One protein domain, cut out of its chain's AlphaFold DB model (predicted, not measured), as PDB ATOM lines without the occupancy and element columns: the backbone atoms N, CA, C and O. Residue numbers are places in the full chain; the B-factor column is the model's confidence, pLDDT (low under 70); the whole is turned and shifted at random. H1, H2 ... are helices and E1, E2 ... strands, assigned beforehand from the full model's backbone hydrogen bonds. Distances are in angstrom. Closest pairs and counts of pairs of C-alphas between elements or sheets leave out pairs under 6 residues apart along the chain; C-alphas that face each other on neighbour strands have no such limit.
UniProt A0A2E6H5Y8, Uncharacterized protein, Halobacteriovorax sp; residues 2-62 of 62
ATOM      1  N   ALA A   2     217.137 359.231 334.370       93.38
ATOM      2  CA  ALA A   2     216.014 359.663 335.196       93.38
ATOM      3  C   ALA A   2     214.988 360.353 334.291       93.38
ATOM      4  O   ALA A   2     215.366 360.880 333.245       93.38
ATOM      5  N   VAL A   3     213.720 360.308 334.676       93.69
ATOM      6  CA  VAL A   3     212.616 360.989 333.995       93.69
ATOM      7  C   VAL A   3     211.757 361.699 335.027       93.69
ATOM      8  O   VAL A   3     211.584 361.194 336.140       93.69
ATOM      9  N   TYR A   4     211.215 362.839 334.627       93.62
ATOM     10  CA  TYR A   4     210.332 363.681 335.421       93.62
ATOM     11  C   TYR A   4     209.117 364.008 334.561       93.62
ATOM     12  O   TYR A   4     209.256 364.217 333.354       93.62
ATOM     13  N   HIS A   5     207.940 363.979 335.167       92.25
ATOM     14  CA  HIS A   5     206.686 364.351 334.541       92.25
ATOM     15  C   HIS A   5     206.258 365.686 335.125       92.25
ATOM     16  O   HIS A   5     205.888 365.735 336.292       92.25
ATOM     17  N   ASP A   6     206.317 366.719 334.299       92.56
ATOM     18  CA  ASP A   6     205.701 368.012 334.566       92.56
ATOM     19  C   ASP A   6     204.191 367.884 334.301       92.56
ATOM     20  O   ASP A   6     203.755 367.715 333.160       92.56
ATOM     21  N   LYS A   7     203.402 367.823 335.373       92.19
ATOM     22  CA  LYS A   7     201.950 367.617 335.347       92.19
ATOM     23  C   LYS A   7     201.207 368.951 335.350       92.19
ATOM     24  O   LYS A   7     200.105 369.017 334.805       92.19
ATOM     25  N   ASN A   8     201.752 369.977 335.994       93.44
ATOM     26  CA  ASN A   8     201.142 371.307 336.078       93.44
ATOM     27  C   ASN A   8     201.545 372.231 334.909       93.44
ATOM     28  O   ASN A   8     200.929 373.282 334.755       93.44
ATOM     29  N   SER A   9     202.467 371.795 334.043       93.62
ATOM     30  CA  SER A   9     202.947 372.514 332.853       93.62
ATOM     31  C   SER A   9     203.618 373.849 333.175       93.62
ATOM     32  O   SER A   9     203.491 374.804 332.405       93.62
ATOM     33  N   ASP A  10     204.302 373.932 334.316       94.69
ATOM     34  CA  ASP A  10     205.036 375.135 334.718       94.69
ATOM     35  C   ASP A  10     206.513 375.123 334.292       94.69
ATOM     36  O   ASP A  10     207.189 376.143 334.414       94.69
ATOM     37  N   PHE A  11     206.994 374.016 333.713       92.94
ATOM     38  CA  PHE A  11     208.387 373.794 333.315       92.94
ATOM     39  C   PHE A  11     209.392 373.836 334.475       92.94
ATOM     40  O   PHE A  11     210.606 373.901 334.245       92.94
ATOM     41  N   GLU A  12     208.922 373.743 335.718       92.38
ATOM     42  CA  GLU A  12     209.745 373.734 336.917       92.38
ATOM     43  C   GLU A  12     209.808 372.335 337.537       92.38
ATOM     44  O   GLU A  12     208.844 371.575 337.598       92.38
ATOM     45  N   LEU A  13     210.981 371.972 338.067       91.25
ATOM     46  CA  LEU A  13     211.079 370.785 338.911       91.25
ATOM     47  C   LEU A  13     210.617 371.142 340.324       91.25
ATOM     48  O   LEU A  13     211.422 371.443 341.211       91.25
ATOM     49  N   ASN A  14     209.309 371.067 340.534       92.69
ATOM     50  CA  ASN A  14     208.696 371.289 341.832       92.69
ATOM     51  C   ASN A  14     209.236 370.297 342.871       92.69
ATOM     52  O   ASN A  14     209.095 369.082 342.722       92.69
ATOM     53  N   THR A  15     209.821 370.798 343.961       93.88
ATOM     54  CA  THR A  15     210.320 369.972 345.073       93.88
ATOM     55  C   THR A  15     209.721 370.394 346.417       93.88
ATOM     56  O   THR A  15     209.195 371.500 346.583       93.88
ATOM     57  N   ASN A  16     209.702 369.474 347.383       90.62
ATOM     58  CA  ASN A  16     209.358 369.776 348.775       90.62
ATOM     59  C   ASN A  16     210.589 370.268 349.560       90.62
ATOM     60  O   ASN A  16     211.694 370.317 349.028       90.62
ATOM     61  N   GLY A  17     210.417 370.615 350.841       92.38
ATOM     62  CA  GLY A  17     211.503 371.142 351.683       92.38
ATOM     63  C   GLY A  17     212.685 370.184 351.914       92.38
ATOM     64  O   GLY A  17     213.711 370.604 352.434       92.38
ATOM     65  N   LEU A  18     212.561 368.914 351.513       89.56
ATOM     66  CA  LEU A  18     213.632 367.911 351.533       89.56
ATOM     67  C   LEU A  18     214.267 367.695 350.146       89.56
ATOM     68  O   LEU A  18     215.087 366.793 349.979       89.56
ATOM     69  N   GLY A  19     213.870 368.479 349.138       89.56
ATOM     70  CA  GLY A  19     214.343 368.356 347.759       89.56
ATOM     71  C   GLY A  19     213.744 367.174 346.987       89.56
ATOM     72  O   GLY A  19     214.262 366.807 345.934       89.56
ATOM     73  N   ILE A  20     212.675 366.546 347.491       90.69
ATOM     74  CA  ILE A  20     212.005 365.432 346.804       90.69
ATOM     75  C   ILE A  20     211.041 366.013 345.761       90.69
ATOM     76  O   ILE A  20     210.265 366.906 346.120       90.69
ATOM     77  N   PRO A  21     211.050 365.525 344.504       92.88
ATOM     78  CA  PRO A  21     210.100 365.970 343.494       92.88
ATOM     79  C   PRO A  21     208.650 365.768 343.944       92.88
ATOM     80  O   PRO A  21     208.273 364.676 344.369       92.88
ATOM     81  N   LYS A  22     207.851 366.828 343.815       93.12
ATOM     82  CA  LYS A  22     206.402 366.856 344.060       93.12
ATOM     83  C   LYS A  22     205.594 366.348 342.872       93.12
ATOM     84  O   LYS A  22     204.375 366.354 342.923       93.12
ATOM     85  N   GLU A  23     206.257 365.973 341.786       93.94
ATOM     86  CA  GLU A  23     205.639 365.467 340.568       93.94
ATOM     87  C   GLU A  23     206.195 364.088 340.211       93.94
ATOM     88  O   GLU A  23     207.158 363.610 340.812       93.94
ATOM     89  N   GLY A  24     205.532 363.372 339.299       93.88
ATOM     90  CA  GLY A  24     205.871 361.976 339.015       93.88
ATOM     91  C   GLY A  24     207.293 361.832 338.471       93.88
ATOM     92  O   GLY A  24     207.592 362.341 337.398       93.88
ATOM     93  N   PHE A  25     208.156 361.077 339.151       95.06
ATOM     94  CA  PHE A  25     209.535 360.847 338.704       95.06
ATOM     95  C   PHE A  25     209.917 359.369 338.726       95.06
ATOM     96  O   PHE A  25     209.353 358.565 339.467       95.06
ATOM     97  N   GLY A  26     210.893 358.979 337.909       96.00
ATOM     98  CA  GLY A  26     211.324 357.587 337.815       96.00
ATOM     99  C   GLY A  26     212.731 357.413 337.261       96.00
ATOM    100  O   GLY A  26     213.339 358.334 336.722       96.00
ATOM    101  N   PHE A  27     213.255 356.195 337.384       97.00
ATOM    102  CA  PHE A  27     214.584 355.831 336.893       97.00
ATOM    103  C   PHE A  27     214.509 354.607 335.987       97.00
ATOM    104  O   PHE A  27     213.692 353.704 336.190       97.00
ATOM    105  N   SER A  28     215.430 354.530 335.029       96.56
ATOM    106  CA  SER A  28     215.636 353.313 334.243       96.56
ATOM    107  C   SER A  28     215.917 352.104 335.157       96.56
ATOM    108  O   SER A  28     216.525 352.244 336.217       96.56
ATOM    109  N   ASN A  29     215.445 350.921 334.750       96.31
ATOM    110  CA  ASN A  29     215.407 349.663 335.522       96.31
ATOM    111  C   ASN A  29     214.497 349.644 336.765       96.31
ATOM    112  O   ASN A  29     214.491 348.642 337.476       96.31
ATOM    113  N   ASN A  30     213.721 350.700 337.037       96.62
ATOM    114  CA  ASN A  30     212.749 350.743 338.138       96.62
ATOM    115  C   ASN A  30     213.303 350.275 339.508       96.62
ATOM    116  O   ASN A  30     212.672 349.442 340.170       96.62
ATOM    117  N   PRO A  31     214.475 350.764 339.963       96.00
ATOM    118  CA  PRO A  31     215.020 350.365 341.253       96.00
ATOM    119  C   PRO A  31     214.072 350.750 342.398       96.00
ATOM    120  O   PRO A  31     213.320 351.724 342.323       96.00
ATOM    121  N   ARG A  32     214.134 350.007 343.508       93.06
ATOM    122  CA  ARG A  32     213.502 350.455 344.757       93.06
ATOM    123  C   ARG A  32     214.172 351.755 345.217       93.06
ATOM    124  O   ARG A  32     215.400 351.815 345.297       93.06
ATOM    125  N   ILE A  33     213.349 352.759 345.501       90.50
ATOM    126  CA  ILE A  33     213.737 354.055 346.062       90.50
ATOM    127  C   ILE A  33     213.393 353.959 347.545       90.50
ATOM    128  O   ILE A  33     212.248 353.659 347.871       90.50
ATOM    129  N   LEU A  34     214.403 354.086 348.401       87.56
ATOM    130  CA  LEU A  34     214.264 353.981 349.856       87.56
ATOM    131  C   LEU A  34     214.694 355.301 350.491       87.56
ATOM    132  O   LEU A  34     213.889 355.971 351.118       87.56
ATOM    133  N   PHE A  35     215.941 355.702 350.235       85.00
ATOM    134  CA  PHE A  35     216.497 356.981 350.660       85.00
ATOM    135  C   PHE A  35     217.298 357.584 349.509       85.00
ATOM    136  O   PHE A  35     218.297 357.004 349.076       85.00
ATOM    137  N   GLY A  36     216.830 358.723 348.996       88.19
ATOM    138  CA  GLY A  36     217.468 359.448 347.900       88.19
ATOM    139  C   GLY A  36     217.508 358.697 346.562       88.19
ATOM    140  O   GLY A  36     216.843 357.676 346.348       88.19
ATOM    141  N   ALA A  37     218.302 359.234 345.634       92.06
ATOM    142  CA  ALA A  37     218.463 358.676 344.298       92.06
ATOM    143  C   ALA A  37     219.182 357.307 344.320       92.06
ATOM    144  O   ALA A  37     220.103 357.080 345.111       92.06
ATOM    145  N   PRO A  38     218.817 356.367 343.427       94.38
ATOM    146  CA  PRO A  38     219.496 355.083 343.332       94.38
ATOM    147  C   PRO A  38     220.933 355.250 342.816       94.38
ATOM    148  O   PRO A  38     221.214 356.079 341.953       94.38
ATOM    149  N   LYS A  39     221.846 354.373 343.256       95.50
ATOM    150  CA  LYS A  39     223.199 354.287 342.675       95.50
ATOM    151  C   LYS A  39     223.119 354.094 341.157       95.50
ATOM    152  O   LYS A  39     222.341 353.259 340.689       95.50
ATOM    153  N   PHE A  40     224.020 354.730 340.403       94.81
ATOM    154  CA  PHE A  40     224.082 354.600 338.940       94.81
ATOM    155  C   PHE A  40     224.091 353.138 338.467       94.81
ATOM    156  O   PHE A  40     223.377 352.786 337.535       94.81
ATOM    157  N   LYS A  41     224.807 352.239 339.161       96.44
ATOM    158  CA  LYS A  41     224.835 350.796 338.842       96.44
ATOM    159  C   LYS A  41     223.444 350.142 338.828       96.44
ATOM    160  O   LYS A  41     223.257 349.188 338.083       96.44
ATOM    161  N   LYS A  42     222.491 350.634 339.627       96.25
ATOM    162  CA  LYS A  42     221.109 350.131 339.663       96.25
ATOM    163  C   LYS A  42     220.253 350.705 338.529       96.25
ATOM    164  O   LYS A  42     219.358 350.015 338.058       96.25
ATOM    165  N   ALA A  43     220.549 351.921 338.070       96.44
ATOM    166  CA  ALA A  43     219.794 352.593 337.012       96.44
ATOM    167  C   ALA A  43     220.415 352.455 335.609       96.44
ATOM    168  O   ALA A  43     219.764 352.777 334.620       96.44
ATOM    169  N   LYS A  44     221.669 352.013 335.478       95.75
ATOM    170  CA  LYS A  44     222.339 351.887 334.176       95.75
ATOM    171  C   LYS A  44     221.802 350.709 333.367       95.75
ATOM    172  O   LYS A  44     221.479 349.658 333.915       95.75
ATOM    173  N   PHE A  45     221.809 350.849 332.052       95.25
ATOM    174  CA  PHE A  45     221.511 349.773 331.115       95.25
ATOM    175  C   PHE A  45     222.525 349.806 329.971       95.25
ATOM    176  O   PHE A  45     223.170 350.827 329.740       95.25
ATOM    177  N   LYS A  46     222.700 348.675 329.285       94.88
ATOM    178  CA  LYS A  46     223.477 348.618 328.043       94.88
ATOM    179  C   LYS A  46     222.555 348.926 326.862       94.88
ATOM    180  O   LYS A  46     221.418 348.436 326.844       94.88
ATOM    181  N   LEU A  47     223.076 349.702 325.919       95.25
ATOM    182  CA  LEU A  47     222.471 350.021 324.631       95.25
ATOM    183  C   LEU A  47     223.549 349.828 323.557       95.25
ATOM    184  O   LEU A  47     224.639 350.386 323.696       95.25
ATOM    185  N   LYS A  48     223.294 348.993 322.547       96.25
ATOM    186  CA  LYS A  48     224.222 348.804 321.416       96.25
ATOM    187  C   LYS A  48     224.011 349.899 320.360       96.25
ATOM    188  O   LYS A  48     222.919 350.440 320.253       96.25
ATOM    189  N   ALA A  49     225.039 350.186 319.555       93.81
ATOM    190  CA  ALA A  49     225.045 351.304 318.598       93.81
ATOM    191  C   ALA A  49     223.880 351.303 317.583       93.81
ATOM    192  O   ALA A  49     223.454 352.367 317.153       93.81
ATOM    193  N   SER A  50     223.339 350.132 317.237       93.88
ATOM    194  CA  SER A  50     222.215 349.982 316.294       93.88
ATOM    195  C   SER A  50     220.971 349.360 316.945       93.88
ATOM    196  O   SER A  50     220.134 348.773 316.267       93.88
ATOM    197  N   GLU A  51     220.862 349.432 318.275       96.12
ATOM    198  CA  GLU A  51     219.724 348.899 319.029       96.12
ATOM    199  C   GLU A  51     218.723 350.012 319.345       96.12
ATOM    200  O   GLU A  51     219.052 350.993 320.008       96.12
ATOM    201  N   ASN A  52     217.465 349.811 318.951       94.62
ATOM    202  CA  ASN A  52     216.348 350.575 319.495       94.62
ATOM    203  C   ASN A  52     215.808 349.861 320.732       94.62
ATOM    204  O   ASN A  52     215.350 348.720 320.650       94.62
ATOM    205  N   LYS A  53     215.828 350.539 321.881       93.56
ATOM    206  CA  LYS A  53     215.393 349.964 323.155       93.56
ATOM    207  C   LYS A  53     214.221 350.740 323.732       93.56
ATOM    208  O   LYS A  53     214.360 351.897 324.110       93.56
ATOM    209  N   LYS A  54     213.073 350.073 323.857       94.94
ATOM    210  CA  LYS A  54     211.918 350.596 324.596       94.94
ATOM    211  C   LYS A  54     212.029 350.187 326.062       94.94
ATOM    212  O   LYS A  54     212.316 349.032 326.370       94.94
ATOM    213  N   MET A  55     211.796 351.130 326.969       94.56
ATOM    214  CA  MET A  55     211.775 350.879 328.410       94.56
ATOM    215  C   MET A  55     210.545 351.524 329.036       94.56
ATOM    216  O   MET A  55     210.296 352.708 328.838       94.56
ATOM    217  N   LEU A  56     209.813 350.748 329.834       96.31
ATOM    218  CA  LEU A  56     208.732 351.264 330.666       96.31
ATOM    219  C   LEU A  56     209.308 351.723 332.006       96.31
ATOM    220  O   LEU A  56     209.842 350.918 332.779       96.31
ATOM    221  N   ILE A  57     209.201 353.022 332.276       96.69
ATOM    222  CA  ILE A  57     209.629 353.617 333.540       96.69
ATOM    223  C   ILE A  57     208.394 353.853 334.404       96.69
ATOM    224  O   ILE A  57     207.447 354.516 333.993       96.69
ATOM    225  N   LYS A  58     208.409 353.291 335.613       95.88
ATOM    226  CA  LYS A  58     207.367 353.497 336.614       95.88
ATOM    227  C   LYS A  58     207.639 354.814 337.321       95.88
ATOM    228  O   LYS A  58     208.635 354.930 338.038       95.88
ATOM    229  N   LEU A  59     206.747 355.775 337.118       94.81
ATOM    230  CA  LEU A  59     206.763 357.013 337.879       94.81
ATOM    231  C   LEU A  59     206.309 356.737 339.310       94.81
ATOM    232  O   LEU A  59     205.412 355.929 339.556       94.81
ATOM    233  N   LYS A  60     206.972 357.396 340.251       91.94
ATOM    234  CA  LYS A  60     206.668 357.375 341.673       91.94
ATOM    235  C   LYS A  60     206.456 358.793 342.168       91.94
ATOM    236  O   LYS A  60     206.886 359.757 341.541       91.94
ATOM    237  N   HIS A  61     205.782 358.861 343.299       88.00
ATOM    238  CA  HIS A  61     205.411 360.072 344.000       88.00
ATOM    239  C   HIS A  61     205.464 359.753 345.495       88.00
ATOM    240  O   HIS A  61     205.154 358.614 345.864       88.00
ATOM    241  N   PHE A  62     205.907 360.700 346.318       81.19
ATOM    242  CA  PHE A  62     206.128 360.516 347.754       81.19
ATOM    243  C   PHE A  62     205.578 361.697 348.541       81.19
ATOM    244  O   PHE A  62     205.616 362.821 347.994       81.19
TER     245      PHE A  62
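What this domain is: This is residues 2 to 62 of the 62 residues of an uncharacterized protein of Halobacteriovorax sp (UniProt A0A2E6H5Y8). With little regular structure, the printed part is mostly wide loops strung from a tiny hairpin of strands E1 and E2, with a one-turn helix H1 near it and residues 46 to 54 sticking out. The 61 printed residues hold E1, E2 and H1 in that order, 10 residues in a mixed class. The whole is loose, with a radius of gyration of the C-alphas of 13.3 A, spanning 40 by 27 by 15 A.

How they stand to each other: E1, residues 2 to 4, and E2, residues 25 to 27, form an antiparallel hairpin at 164 degrees; N 3 and O 26 are within hydrogen-bond range at 2.9 A. H1, residues 40 to 43, is only just apart from E1, at 8.2 A. The closest C-alphas of E2 and H1, Phe 27 and Ala 43, are 6.1 A apart. H1 is too short for an O i to N i+4 pair; its one O i to N i+3 pair is within range.

Where its parts are: E1 begins at C-alpha 2 (216.014, 359.663, 335.196) and measures 7.0 A, E2 7.3 A. H1, 5.1 A, ends at C-alpha 43 (219.794, 352.593, 337.012).

The domain as a whole: Both links are long. The farthest C-alphas, Gly 17 and Ser 50, are 42.6 A apart. The printed part has no cut, and no printed residue is under 70 in pLDDT.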